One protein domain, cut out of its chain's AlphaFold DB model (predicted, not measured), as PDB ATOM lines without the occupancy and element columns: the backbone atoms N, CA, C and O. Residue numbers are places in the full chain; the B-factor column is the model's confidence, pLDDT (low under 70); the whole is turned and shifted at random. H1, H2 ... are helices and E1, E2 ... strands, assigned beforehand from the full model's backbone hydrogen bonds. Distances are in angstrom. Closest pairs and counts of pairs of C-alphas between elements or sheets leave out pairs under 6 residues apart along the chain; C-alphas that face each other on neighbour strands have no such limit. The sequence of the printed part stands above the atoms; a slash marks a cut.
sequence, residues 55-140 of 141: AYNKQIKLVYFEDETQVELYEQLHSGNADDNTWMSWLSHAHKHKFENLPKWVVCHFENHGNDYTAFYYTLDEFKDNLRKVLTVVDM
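AT A GLANCE: This is residues 55 to 140 of the 141 residues of an uncharacterized protein of Paenibacillus sp. JC52 (UniProt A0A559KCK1). A small, strongly twisted sheet of three strands makes the core, with the long hairpin of E2 and E3 as its longest part; H1 packs beside the sheet, and H3 leaves the end of E3 as an arm whose residues 131 to 138 stick out, together with residues 139 and 140. Away from that arm, a long loop, residues 79 to 95, swings out from the end of H1 and comes back to the short H2, which only grazes the sheet. The printed part has 86 residues with three named helices and three named strands, in the order E1 H1 H2 E2 E3 H3; the sheet's order is E1 E2 E3, antiparallel throughout, and the class is mixed, helices and strands. It is only just compact, close to loose, with a radius of gyration of the C-alphas of 14.2 A, and it spans 48 by 33 by 21 A, the arm H3 adding to the longest span.

IN THESE COORDINATES: The sheet holds E1, residues 61 to 65, 12.4 A from first to last C-alpha; E2, residues 104 to 112, 25.4 A; and E3, residues 117 to 123, 20.1 A. E1 begins at C-alpha 61, at (131.886, 157.066, 205.459). E2 runs from C-alpha 104 at (130.362, 167.394, 214.535) to C-alpha 112 at (145.143, 154.560, 198.398). H1 is residues 68 to 78, 15.9 A long, and H2 is residues 96 to 99, 5.4 A long. H3, the longest helix, is residues 124 to 138, 21.6 A long, and ends at C-alpha 138, at (125.772, 164.800, 183.964).

HOW THE PARTS SIT: E2 is the inner strand of the sheet, and E1 and E3 are its edge strands. E1 and E2 are antiparallel, with 131 degrees between their directions; N 63 and O 106 are within hydrogen-bond range at 2.9 A, and so are N 61 and O 108 at 2.8 A. E2 and E3 form a hairpin, antiparallel at 153 degrees, with N 109 and O 120 within hydrogen-bond range at 3.1 A and N 111 and O 118 at 2.9 A. H3 is on the sheet, at a height over the sheet of 11.9 A. Sheet and helix make two layers, H3 being on one face of the sheet. H3 lies over E3 and runs along the strands, at 20 degrees to E3 on the local plane; its line rises 39 degrees out of that plane, only just short of standing up from the sheet. The closest C-alphas of E2 and H3 are those of Val 106 and Leu 124, 6.0 A apart. H1 is on the sheet at a height of 4.5 A, over none of its strands; its closest C-alphas to E1 are those of Val 71 and Phe 65, 6.5 A apart. H2 only grazes the sheet, with its residues 98 to 99; the closest C-alphas of H2 and E3 are those of Lys 98 and Thr 123, 7.1 A apart. H1 and H2 are close but not clearly touching, the C-alphas of Glu 68 and Phe 99 being the closest at 7.2 A. H3 is apart from both H1 and H2. In H1 and H3 every O i to N i+4 pair is within hydrogen-bond range; H2 is too short for such a pair.

THE WHOLE: The two C-alphas farthest apart are those of Asp 84 and Met 140, 48.5 A. Residues 131 to 140, of which 131 to 138 belong to H3, stand free; the body without them spans 33 by 27 by 19 A. The printed part has no cut. The link from H1 to H2 is long, with 17 residues; the other links are tight. The mean pLDDT of the printed part is 70.6, and 35 residues are under 70: residues 55 to 59, 79 to 95, 112 to 117 and 134 to 140.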
ATOM      1  N   ALA A  55     137.607 155.404 192.007       47.69
ATOM      2  CA  ALA A  55     138.480 155.327 193.181       47.69
ATOM      3  C   ALA A  55     137.736 155.375 194.537       47.69
ATOM      4  O   ALA A  55     138.297 154.987 195.555       47.69
ATOM      5  N   TYR A  56     136.473 155.810 194.566       52.94
ATOM      6  CA  TYR A  56     135.662 156.013 195.776       52.94
ATOM      7  C   TYR A  56     134.691 154.854 196.016       52.94
ATOM      8  O   TYR A  56     133.860 154.906 196.930       52.94
ATOM      9  N   ASN A  57     134.795 153.802 195.200       48.03
ATOM     10  CA  ASN A  57     133.976 152.608 195.290       48.03
ATOM     11  C   ASN A  57     134.037 152.057 196.731       48.03
ATOM     12  O   ASN A  57     135.042 151.491 197.161       48.03
ATOM     13  N   LYS A  58     132.944 152.258 197.481       54.19
ATOM     14  CA  LYS A  58     132.681 151.739 198.840       54.19
ATOM     15  C   LYS A  58     133.501 152.321 200.001       54.19
ATOM     16  O   LYS A  58     133.507 151.714 201.072       54.19
ATOM     17  N   GLN A  59     134.159 153.474 199.849       67.50
ATOM     18  CA  GLN A  59     134.990 154.047 200.929       67.50
ATOM     19  C   GLN A  59     134.484 155.367 201.522       67.50
ATOM     20  O   GLN A  59     135.125 155.900 202.425       67.50
ATOM     21  N   ILE A  60     133.330 155.876 201.074       76.62
ATOM     22  CA  ILE A  60     132.693 157.033 201.713       76.62
ATOM     23  C   ILE A  60     132.056 156.597 203.033       76.62
ATOM     24  O   ILE A  60     131.261 155.657 203.076       76.62
ATOM     25  N   LYS A  61     132.405 157.293 204.112       79.50
ATOM     26  CA  LYS A  61     131.886 157.066 205.459       79.50
ATOM     27  C   LYS A  61     131.385 158.379 206.039       79.50
ATOM     28  O   LYS A  61     132.004 159.423 205.860       79.50
ATOM     29  N   LEU A  62     130.270 158.307 206.752       87.88
ATOM     30  CA  LEU A  62     129.795 159.389 207.602       87.88
ATOM     31  C   LEU A  62     130.263 159.101 209.031       87.88
ATOM     32  O   LEU A  62     129.983 158.023 209.559       87.88
ATOM     33  N   VAL A  63     131.004 160.029 209.631       88.06
ATOM     34  CA  VAL A  63     131.668 159.834 210.928       88.06
ATOM     35  C   VAL A  63     131.393 161.033 211.822       88.06
ATOM     36  O   VAL A  63     131.367 162.170 211.353       88.06
ATOM     37  N   TYR A  64     131.173 160.773 213.105       90.88
ATOM     38  CA  TYR A  64     131.032 161.799 214.130       90.88
ATOM     39  C   TYR A  64     132.316 161.874 214.947       90.88
ATOM     40  O   TYR A  64     132.828 160.837 215.373       90.88
ATOM     41  N   PHE A  65     132.813 163.087 215.167       89.88
ATOM     42  CA  PHE A  65     133.980 163.343 216.002       89.88
ATOM     43  C   PHE A  65     133.606 164.267 217.153       89.88
ATOM     44  O   PHE A  65     133.019 165.327 216.934       89.88
ATOM     45  N   GLU A  66     133.967 163.871 218.369       90.75
ATOM     46  CA  GLU A  66     133.792 164.675 219.577       90.75
ATOM     47  C   GLU A  66     134.959 165.634 219.817       90.75
ATOM     48  O   GLU A  66     134.753 166.746 220.298       90.75
ATOM     49  N   ASP A  67     136.174 165.214 219.458       87.81
ATOM     50  CA  ASP A  67     137.412 165.961 219.662       87.81
ATOM     51  C   ASP A  67     138.500 165.579 218.637       87.81
ATOM     52  O   ASP A  67     138.348 164.638 217.855       87.81
ATOM     53  N   GLU A  68     139.590 166.353 218.613       82.31
ATOM     54  CA  GLU A  68     140.693 166.183 217.654       82.31
ATOM     55  C   GLU A  68     141.429 164.841 217.837       82.31
ATOM     56  O   GLU A  68     141.899 164.262 216.859       82.31
ATOM     57  N   THR A  69     141.462 164.287 219.053       82.19
ATOM     58  CA  THR A  69     142.109 162.993 219.341       82.19
ATOM     59  C   THR A  69     141.378 161.853 218.638       82.19
ATOM     60  O   THR A  69     142.004 160.912 218.147       82.19
ATOM     61  N   GLN A  70     140.046 161.928 218.558       85.31
ATOM     62  CA  GLN A  70     139.250 160.945 217.820       85.31
ATOM     63  C   GLN A  70     139.534 160.989 216.315       85.31
ATOM     64  O   GLN A  70     139.518 159.939 215.672       85.31
ATOM     65  N   VAL A  71     139.829 162.169 215.759       81.75
ATOM     66  CA  VAL A  71     140.225 162.322 214.351       81.75
ATOM     67  C   VAL A  71     141.572 161.641 214.109       81.75
ATOM     68  O   VAL A  71     141.675 160.808 213.211       81.75
ATOM     69  N   GLU A  72     142.573 161.918 214.953       78.25
ATOM     70  CA  GLU A  72     143.901 161.289 214.871       78.25
ATOM     71  C   GLU A  72     143.817 159.766 214.972       78.25
ATOM     72  O   GLU A  72     144.391 159.048 214.153       78.25
ATOM     73  N   LEU A  73     143.060 159.258 215.948       79.19
ATOM     74  CA  LEU A  73     142.860 157.822 216.124       79.19
ATOM     75  C   LEU A  73     142.139 157.201 214.920       79.19
ATOM     76  O   LEU A  73     142.434 156.075 214.517       79.19
ATOM     77  N   TYR A  74     141.182 157.920 214.336       81.25
ATOM     78  CA  TYR A  74     140.454 157.442 213.170       81.25
ATOM     79  C   TYR A  74     141.346 157.341 211.933       81.25
ATOM     80  O   TYR A  74     141.304 156.309 211.255       81.25
ATOM     81  N   GLU A  75     142.174 158.356 211.664       76.94
ATOM     82  CA  GLU A  75     143.218 158.292 210.631       76.94
ATOM     83  C   GLU A  75     144.155 157.112 210.902       76.94
ATOM     84  O   GLU A  75     144.450 156.333 209.991       76.94
ATOM     85  N   GLN A  76     144.523 156.904 212.172       73.75
ATOM     86  CA  GLN A  76     145.432 155.833 212.556       73.75
ATOM     87  C   GLN A  76     144.928 154.430 212.226       73.75
ATOM     88  O   GLN A  76     145.686 153.570 211.784       73.75
ATOM     89  N   LEU A  77     143.639 154.189 212.437       75.88
ATOM     90  CA  LEU A  77     143.032 152.883 212.189       75.88
ATOM     91  C   LEU A  77     142.880 152.564 210.695       75.88
ATOM     92  O   LEU A  77     142.766 151.391 210.336       75.88
ATOM     93  N   HIS A  78     142.846 153.579 209.832       72.69
ATOM     94  CA  HIS A  78     142.559 153.420 208.402       72.69
ATOM     95  C   HIS A  78     143.806 153.490 207.514       72.69
ATOM     96  O   HIS A  78     143.757 153.045 206.368       72.69
ATOM     97  N   SER A  79     144.921 153.978 208.052       65.31
ATOM     98  CA  SER A  79     146.205 154.152 207.371       65.31
ATOM     99  C   SER A  79     146.900 152.871 206.908       65.31
ATOM    100  O   SER A  79     147.803 152.910 206.077       65.31
ATOM    101  N   GLY A  80     146.538 151.724 207.485       54.28
ATOM    102  CA  GLY A  80     147.095 150.418 207.136       54.28
ATOM    103  C   GLY A  80     148.569 150.178 207.502       54.28
ATOM    104  O   GLY A  80     148.982 149.023 207.450       54.28
ATOM    105  N   ASN A  81     149.341 151.186 207.926       50.31
ATOM    106  CA  ASN A  81     150.740 151.027 208.342       50.31
ATOM    107  C   ASN A  81     150.945 151.470 209.794       50.31
ATOM    108  O   ASN A  81     150.926 152.654 210.118       50.31
ATOM    109  N   ALA A  82     151.209 150.489 210.655       44.62
ATOM    110  CA  ALA A  82     151.699 150.658 212.022       44.62
ATOM    111  C   ALA A  82     153.217 150.938 212.052       44.62
ATOM    112  O   ALA A  82     153.921 150.457 212.934       44.62
ATOM    113  N   ASP A  83     153.736 151.663 211.059       49.72
ATOM    114  CA  ASP A  83     155.140 152.047 211.039       49.72
ATOM    115  C   ASP A  83     155.253 153.386 211.764       49.72
ATOM    116  O   ASP A  83     154.824 154.428 211.266       49.72
ATOM    117  N   ASP A  84     155.837 153.351 212.961       50.03
ATOM    118  CA  ASP A  84     156.021 154.469 213.902       50.03
ATOM    119  C   ASP A  84     156.741 155.712 213.316       50.03
ATOM    120  O   ASP A  84     156.936 156.707 214.011       50.03
ATOM    121  N   ASN A  85     157.136 155.688 212.037       44.03
ATOM    122  CA  ASN A  85     157.991 156.676 211.375       44.03
ATOM    123  C   ASN A  85     157.360 157.398 210.166       44.03
ATOM    124  O   ASN A  85     158.043 158.216 209.549       44.03
ATOM    125  N   THR A  86     156.096 157.144 209.807       43.72
ATOM    126  CA  THR A  86     155.423 157.831 208.672       43.72
ATOM    127  C   THR A  86     154.179 158.607 209.110       43.72
ATOM    128  O   THR A  86     153.235 158.792 208.352       43.72
ATOM    129  N   TRP A  87     154.180 159.098 210.350       50.69
ATOM    130  CA  TRP A  87     153.066 159.858 210.906       50.69
ATOM    131  C   TRP A  87     153.331 161.357 210.828       50.69
ATOM    132  O   TRP A  87     153.876 161.963 211.749       50.69
ATOM    133  N   MET A  88     152.875 161.986 209.750       46.78
ATOM    134  CA  MET A  88     152.153 163.236 209.951       46.78
ATOM    135  C   MET A  88     150.675 162.876 209.940       46.78
ATOM    136  O   MET A  88     150.144 162.535 208.890       46.78
ATOM    137  N   SER A  89     150.021 162.945 211.102       47.34
ATOM    138  CA  SER A  89     148.566 163.123 211.146       47.34
ATOM    139  C   SER A  89     148.218 164.246 210.162       47.34
ATOM    140  O   SER A  89     148.810 165.331 210.235       47.34
ATOM    141  N   TRP A  90     147.344 163.999 209.187       49.16
ATOM    142  CA  TRP A  90     146.937 165.013 208.202       49.16
ATOM    143  C   TRP A  90     145.822 165.922 208.742       49.16
ATOM    144  O   TRP A  90     145.291 166.768 208.019       49.16
ATOM    145  N   LEU A  91     145.649 165.957 210.070       49.09
ATOM    146  CA  LEU A  91     145.398 167.233 210.755       49.09
ATOM    147  C   LEU A  91     146.487 168.287 210.445       49.09
ATOM    148  O   LEU A  91     146.287 169.481 210.693       49.09
ATOM    149  N   SER A  92     147.627 167.888 209.867       49.03
ATOM    150  CA  SER A  92     148.698 168.764 209.401       49.03
ATOM    151  C   SER A  92     148.250 169.685 208.249       49.03
ATOM    152  O   SER A  92     148.300 169.405 207.056       49.03
ATOM    153  N   HIS A  93     147.857 170.889 208.658       48.50
ATOM    154  CA  HIS A  93     147.777 172.127 207.879       48.50
ATOM    155  C   HIS A  93     146.579 172.314 206.934       48.50
ATOM    156  O   HIS A  93     145.935 173.359 207.013       48.50
ATOM    157  N   ALA A  94     146.247 171.359 206.063       55.38
ATOM    158  CA  ALA A  94     145.261 171.604 204.998       55.38
ATOM    159  C   ALA A  94     143.798 171.593 205.486       55.38
ATOM    160  O   ALA A  94     142.975 172.369 204.997       55.38
ATOM    161  N   HIS A  95     143.475 170.755 206.477       65.06
ATOM    162  CA  HIS A  95     142.092 170.502 206.908       65.06
ATOM    163  C   HIS A  95     141.784 170.936 208.340       65.06
ATOM    164  O   HIS A  95     140.665 170.740 208.798       65.06
ATOM    165  N   LYS A  96     142.726 171.578 209.043       70.38
ATOM    166  CA  LYS A  96     142.544 171.972 210.451       70.38
ATOM    167  C   LYS A  96     141.272 172.798 210.682       70.38
ATOM    168  O   LYS A  96     140.513 172.518 211.601       70.38
ATOM    169  N   HIS A  97     140.981 173.731 209.776       76.62
ATOM    170  CA  HIS A  97     139.764 174.547 209.821       76.62
ATOM    171  C   HIS A  97     138.469 173.719 209.733       76.62
ATOM    172  O   HIS A  97     137.443 174.099 210.291       76.62
ATOM    173  N   LYS A  98     138.508 172.545 209.089       75.50
ATOM    174  CA  LYS A  98     137.360 171.632 208.996       75.50
ATOM    175  C   LYS A  98     137.059 170.920 210.303       75.50
ATOM    176  O   LYS A  98     135.968 170.376 210.429       75.50
ATOM    177  N   PHE A  99     137.962 170.974 211.277       80.12
ATOM    178  CA  PHE A  99     137.792 170.427 212.621       80.12
ATOM    179  C   PHE A  99     137.703 171.516 213.697       80.12
ATOM    180  O   PHE A  99     137.499 171.212 214.866       80.12
ATOM    181  N   GLU A 100     137.730 172.796 213.311       78.12
ATOM    182  CA  GLU A 100     137.364 173.889 214.216       78.12
ATOM    183  C   GLU A 100     135.886 173.730 214.619       78.12
ATOM    184  O   GLU A 100     135.035 173.477 213.763       78.12
ATOM    185  N   ASN A 101     135.570 173.866 215.910       83.19
ATOM    186  CA  ASN A 101     134.218 173.703 216.477       83.19
ATOM    187  C   ASN A 101     133.671 172.260 216.478       83.19
ATOM    188  O   ASN A 101     132.529 172.023 216.094       83.19
ATOM    189  N   LEU A 102     134.483 171.292 216.906       86.00
ATOM    190  CA  LEU A 102     133.975 169.988 217.351       86.00
ATOM    191  C   LEU A 102     133.047 170.157 218.585       86.00
ATOM    192  O   LEU A 102     133.238 171.111 219.349       86.00
ATOM    193  N   PRO A 103     132.055 169.270 218.799       90.44
ATOM    194  CA  PRO A 103     131.818 168.021 218.077       90.44
ATOM    195  C   PRO A 103     130.983 168.205 216.796       90.44
ATOM    196  O   PRO A 103     130.183 169.135 216.718       90.44
ATOM    197  N   LYS A 104     131.155 167.339 215.785       88.88
ATOM    198  CA  LYS A 104     130.362 167.394 214.535       88.88
ATOM    199  C   LYS A 104     130.410 166.118 213.699       88.88
ATOM    200  O   LYS A 104     131.323 165.299 213.824       88.88
ATOM    201  N   TRP A 105     129.473 166.022 212.759       90.94
ATOM    202  CA  TRP A 105     129.498 165.060 211.658       90.94
ATOM    203  C   TRP A 105     130.340 165.536 210.470       90.94
ATOM    204  O   TRP A 105     130.256 166.691 210.047       90.94
ATOM    205  N   VAL A 106     131.098 164.615 209.880       88.75
ATOM    206  CA  VAL A 106     131.849 164.823 208.637       88.75
ATOM    207  C   VAL A 106     131.705 163.622 207.713       88.75
ATOM    208  O   VAL A 106     131.587 162.477 208.155       88.75
ATOM    209  N   VAL A 107     131.745 163.882 206.410       86.81
ATOM    210  CA  VAL A 107     131.903 162.831 205.404       86.81
ATOM    211  C   VAL A 107     133.390 162.665 205.133       86.81
ATOM    212  O   VAL A 107     134.080 163.647 204.849       86.81
ATOM    213  N   CYS A 108     133.887 161.435 205.201       82.38
ATOM    214  CA  CYS A 108     135.274 161.120 204.896       82.38
ATOM    215  C   CYS A 108     135.404 159.992 203.873       82.38
ATOM    216  O   CYS A 108     134.571 159.085 203.811       82.38
ATOM    217  N   HIS A 109     136.487 160.020 203.105       78.62
ATOM    218  CA  HIS A 109     136.937 158.877 202.317       78.62
ATOM    219  C   HIS A 109     138.463 158.829 202.280       78.62
ATOM    220  O   HIS A 109     139.137 159.810 202.596       78.62
ATOM    221  N   PHE A 110     138.989 157.678 201.871       74.12
ATOM    222  CA  PHE A 110     140.418 157.433 201.765       74.12
ATOM    223  C   PHE A 110     140.778 157.125 200.316       74.12
ATOM    224  O   PHE A 110     140.056 156.399 199.632       74.12
ATOM    225  N   GLU A 111     141.882 157.689 199.848       73.31
ATOM    226  CA  GLU A 111     142.499 157.320 198.580       73.31
ATOM    227  C   GLU A 111     143.791 156.558 198.863       73.31
ATOM    228  O   GLU A 111     144.616 157.002 199.656       73.31
ATOM    229  N   ASN A 112     143.955 155.391 198.242       69.94
ATOM    230  CA  ASN A 112     145.143 154.560 198.398       69.94
ATOM    231  C   ASN A 112     146.112 154.827 197.237       69.94
ATOM    232  O   ASN A 112     145.766 154.611 196.075       69.94
ATOM    233  N   HIS A 113     147.337 155.239 197.557       69.44
ATOM    234  CA  HIS A 113     148.413 155.527 196.604       69.44
ATOM    235  C   HIS A 113     149.492 154.422 196.573       69.44
ATOM    236  O   HIS A 113     150.634 154.645 196.166       69.44
ATOM    237  N   GLY A 114     149.149 153.212 197.013       68.06
ATOM    238  CA  GLY A 114     150.012 152.035 197.091       68.06
ATOM    239  C   GLY A 114     150.755 151.937 198.422       68.06
ATOM    240  O   GLY A 114     150.502 151.016 199.193       68.06
ATOM    241  N   ASN A 115     151.659 152.886 198.683       65.94
ATOM    242  CA  ASN A 115     152.488 152.924 199.902       65.94
ATOM    243  C   ASN A 115     152.076 154.026 200.888       65.94
ATOM    244  O   ASN A 115     152.672 154.145 201.955       65.94
ATOM    245  N   ASP A 116     151.105 154.846 200.500       64.31
ATOM    246  CA  ASP A 116     150.585 155.961 201.279       64.31
ATOM    247  C   ASP A 116     149.075 156.064 201.047       64.31
ATOM    248  O   ASP A 116     148.538 155.477 200.098       64.31
ATOM    249  N   TYR A 117     148.389 156.798 201.906       67.75
ATOM    250  CA  TYR A 117     146.957 157.028 201.833       67.75
ATOM    251  C   TYR A 117     146.665 158.501 202.115       67.75
ATOM    252  O   TYR A 117     147.271 159.118 202.986       67.75
ATOM    253  N   THR A 118     145.690 159.052 201.401       72.25
ATOM    254  CA  THR A 118     145.202 160.408 201.665       72.25
ATOM    255  C   THR A 118     143.801 160.323 202.244       72.25
ATOM    256  O   THR A 118     142.901 159.741 201.630       72.25
ATOM    257  N   ALA A 119     143.607 160.893 203.434       75.25
ATOM    258  CA  ALA A 119     142.286 161.087 204.016       75.25
ATOM    259  C   ALA A 119     141.693 162.409 203.519       75.25
ATOM    260  O   ALA A 119     142.332 163.458 203.573       75.25
ATOM    261  N   PHE A 120     140.448 162.364 203.057       79.00
ATOM    262  CA  PHE A 120     139.706 163.543 202.634       79.00
ATOM    263  C   PHE A 120     138.491 163.730 203.526       79.00
ATOM    264  O   PHE A 120     137.741 162.784 203.766       79.00
ATOM    265  N   TYR A 121     138.273 164.969 203.957       82.88
ATOM    266  CA  TYR A 121     137.173 165.348 204.835       82.88
ATOM    267  C   TYR A 121     136.332 166.454 204.217       82.88
ATOM    268  O   TYR A 121     136.861 167.439 203.688       82.88
ATOM    269  N   TYR A 122     135.020 166.315 204.354       85.25
ATOM    270  CA  TYR A 122     134.029 167.286 203.920       85.25
ATOM    271  C   TYR A 122     133.040 167.530 205.054       85.25
ATOM    272  O   TYR A 122     132.596 166.587 205.718       85.25
ATOM    273  N   THR A 123     132.657 168.788 205.254       88.31
ATOM    274  CA  THR A 123     131.429 169.062 206.008       88.31
ATOM    275  C   THR A 123     130.228 168.500 205.240       88.31
ATOM    276  O   THR A 123     130.310 168.244 204.033       88.31
ATOM    277  N   LEU A 124     129.097 168.294 205.923       87.56
ATOM    278  CA  LEU A 124     127.886 167.781 205.268       87.56
ATOM    279  C   LEU A 124     127.447 168.685 204.104       87.56
ATOM    280  O   LEU A 124     127.107 168.193 203.029       87.56
ATOM    281  N   ASP A 125     127.538 170.001 204.289       87.00
ATOM    282  CA  ASP A 125     127.200 170.984 203.259       87.00
ATOM    283  C   ASP A 125     128.165 170.951 202.074       87.00
ATOM    284  O   ASP A 125     127.717 170.927 200.927       87.00
ATOM    285  N   GLU A 126     129.478 170.893 202.329       86.75
ATOM    286  CA  GLU A 126     130.489 170.769 201.270       86.75
ATOM    287  C   GLU A 126     130.257 169.509 200.433       86.75
ATOM    288  O   GLU A 126     130.329 169.554 199.203       86.75
ATOM    289  N   PHE A 127     129.959 168.383 201.087       84.62
ATOM    290  CA  PHE A 127     129.686 167.126 200.402       84.62
ATOM    291  C   PHE A 127     128.435 167.229 199.523       84.62
ATOM    292  O   PHE A 127     128.484 166.883 198.341       84.62
ATOM    293  N   LYS A 128     127.331 167.758 200.065       80.25
ATOM    294  CA  LYS A 128     126.077 167.947 199.319       80.25
ATOM    295  C   LYS A 128     126.254 168.899 198.136       80.25
ATOM    296  O   LYS A 128     125.723 168.623 197.062       80.25
ATOM    297  N   ASP A 129     126.984 169.997 198.306       84.06
ATOM    298  CA  ASP A 129     127.253 170.964 197.236       84.06
ATOM    299  C   ASP A 129     128.123 170.362 196.124       84.06
ATOM    300  O   ASP A 129     127.769 170.442 194.946       84.06
ATOM    301  N   ASN A 130     129.212 169.675 196.481       79.25
ATOM    302  CA  ASN A 130     130.059 168.974 195.513       79.25
ATOM    303  C   ASN A 130     129.268 167.922 194.733       79.25
ATOM    304  O   ASN A 130     129.370 167.846 193.509       79.25
ATOM    305  N   LEU A 131     128.431 167.153 195.424       74.94
ATOM    306  CA  LEU A 131     127.600 166.135 194.799       74.94
ATOM    307  C   LEU A 131     126.572 166.743 193.838       74.94
ATOM    308  O   LEU A 131     126.444 166.284 192.706       74.94
ATOM    309  N   ARG A 132     125.884 167.817 194.246       75.06
ATOM    310  CA  ARG A 132     124.964 168.566 193.375       75.06
ATOM    311  C   ARG A 132     125.670 169.082 192.129       75.06
ATOM    312  O   ARG A 132     125.124 168.952 191.036       75.06
ATOM    313  N   LYS A 133     126.878 169.636 192.269       73.56
ATOM    314  CA  LYS A 133     127.685 170.114 191.136       73.56
ATOM    315  C   LYS A 133     127.993 168.987 190.158       73.56
ATOM    316  O   LYS A 133     127.821 169.184 188.962       73.56
ATOM    317  N   VAL A 134     128.392 167.817 190.655       66.12
ATOM    318  CA  VAL A 134     128.652 166.643 189.811       66.12
ATOM    319  C   VAL A 134     127.381 166.201 189.090       66.12
ATOM    320  O   VAL A 134     127.388 166.115 187.867       66.12
ATOM    321  N   LEU A 135     126.272 166.003 189.809       65.38
ATOM    322  CA  LEU A 135     125.002 165.568 189.212       65.38
ATOM    323  C   LEU A 135     124.486 166.554 188.150       65.38
ATOM    324  O   LEU A 135     124.030 166.141 187.090       65.38
ATOM    325  N   THR A 136     124.647 167.859 188.383       59.47
ATOM    326  CA  THR A 136     124.256 168.909 187.424       59.47
ATOM    327  C   THR A 136     125.078 168.865 186.127       59.47
ATOM    328  O   THR A 136     124.592 169.281 185.078       59.47
ATOM    329  N   VAL A 137     126.323 168.374 186.167       53.16
ATOM    330  CA  VAL A 137     127.184 168.247 184.975       53.16
ATOM    331  C   VAL A 137     126.771 167.058 184.100       53.16
ATOM    332  O   VAL A 137     126.946 167.110 182.884       53.16
ATOM    333  N   VAL A 138     126.189 166.012 184.688       49.16
ATOM    334  CA  VAL A 138     125.772 164.800 183.964       49.16
ATOM    335  C   VAL A 138     124.487 165.031 183.173       49.16
ATOM    336  O   VAL A 138     124.401 164.597 182.032       49.16
ATOM    337  N   ASP A 139     123.529 165.777 183.729       44.16
ATOM    338  CA  ASP A 139     122.245 166.080 183.072       44.16
ATOM    339  C   ASP A 139     122.370 167.001 181.837       44.16
ATOM    340  O   ASP A 139     121.392 167.218 181.120       44.16
ATOM    341  N   MET A 140     123.554 167.568 181.577       37.38
ATOM    342  CA  MET A 140     123.817 168.448 180.427       37.38
ATOM    343  C   MET A 140     124.537 167.764 179.250       37.38
ATOM    344  O   MET A 140     124.863 168.451 178.277       37.38
TER     345      MET A 140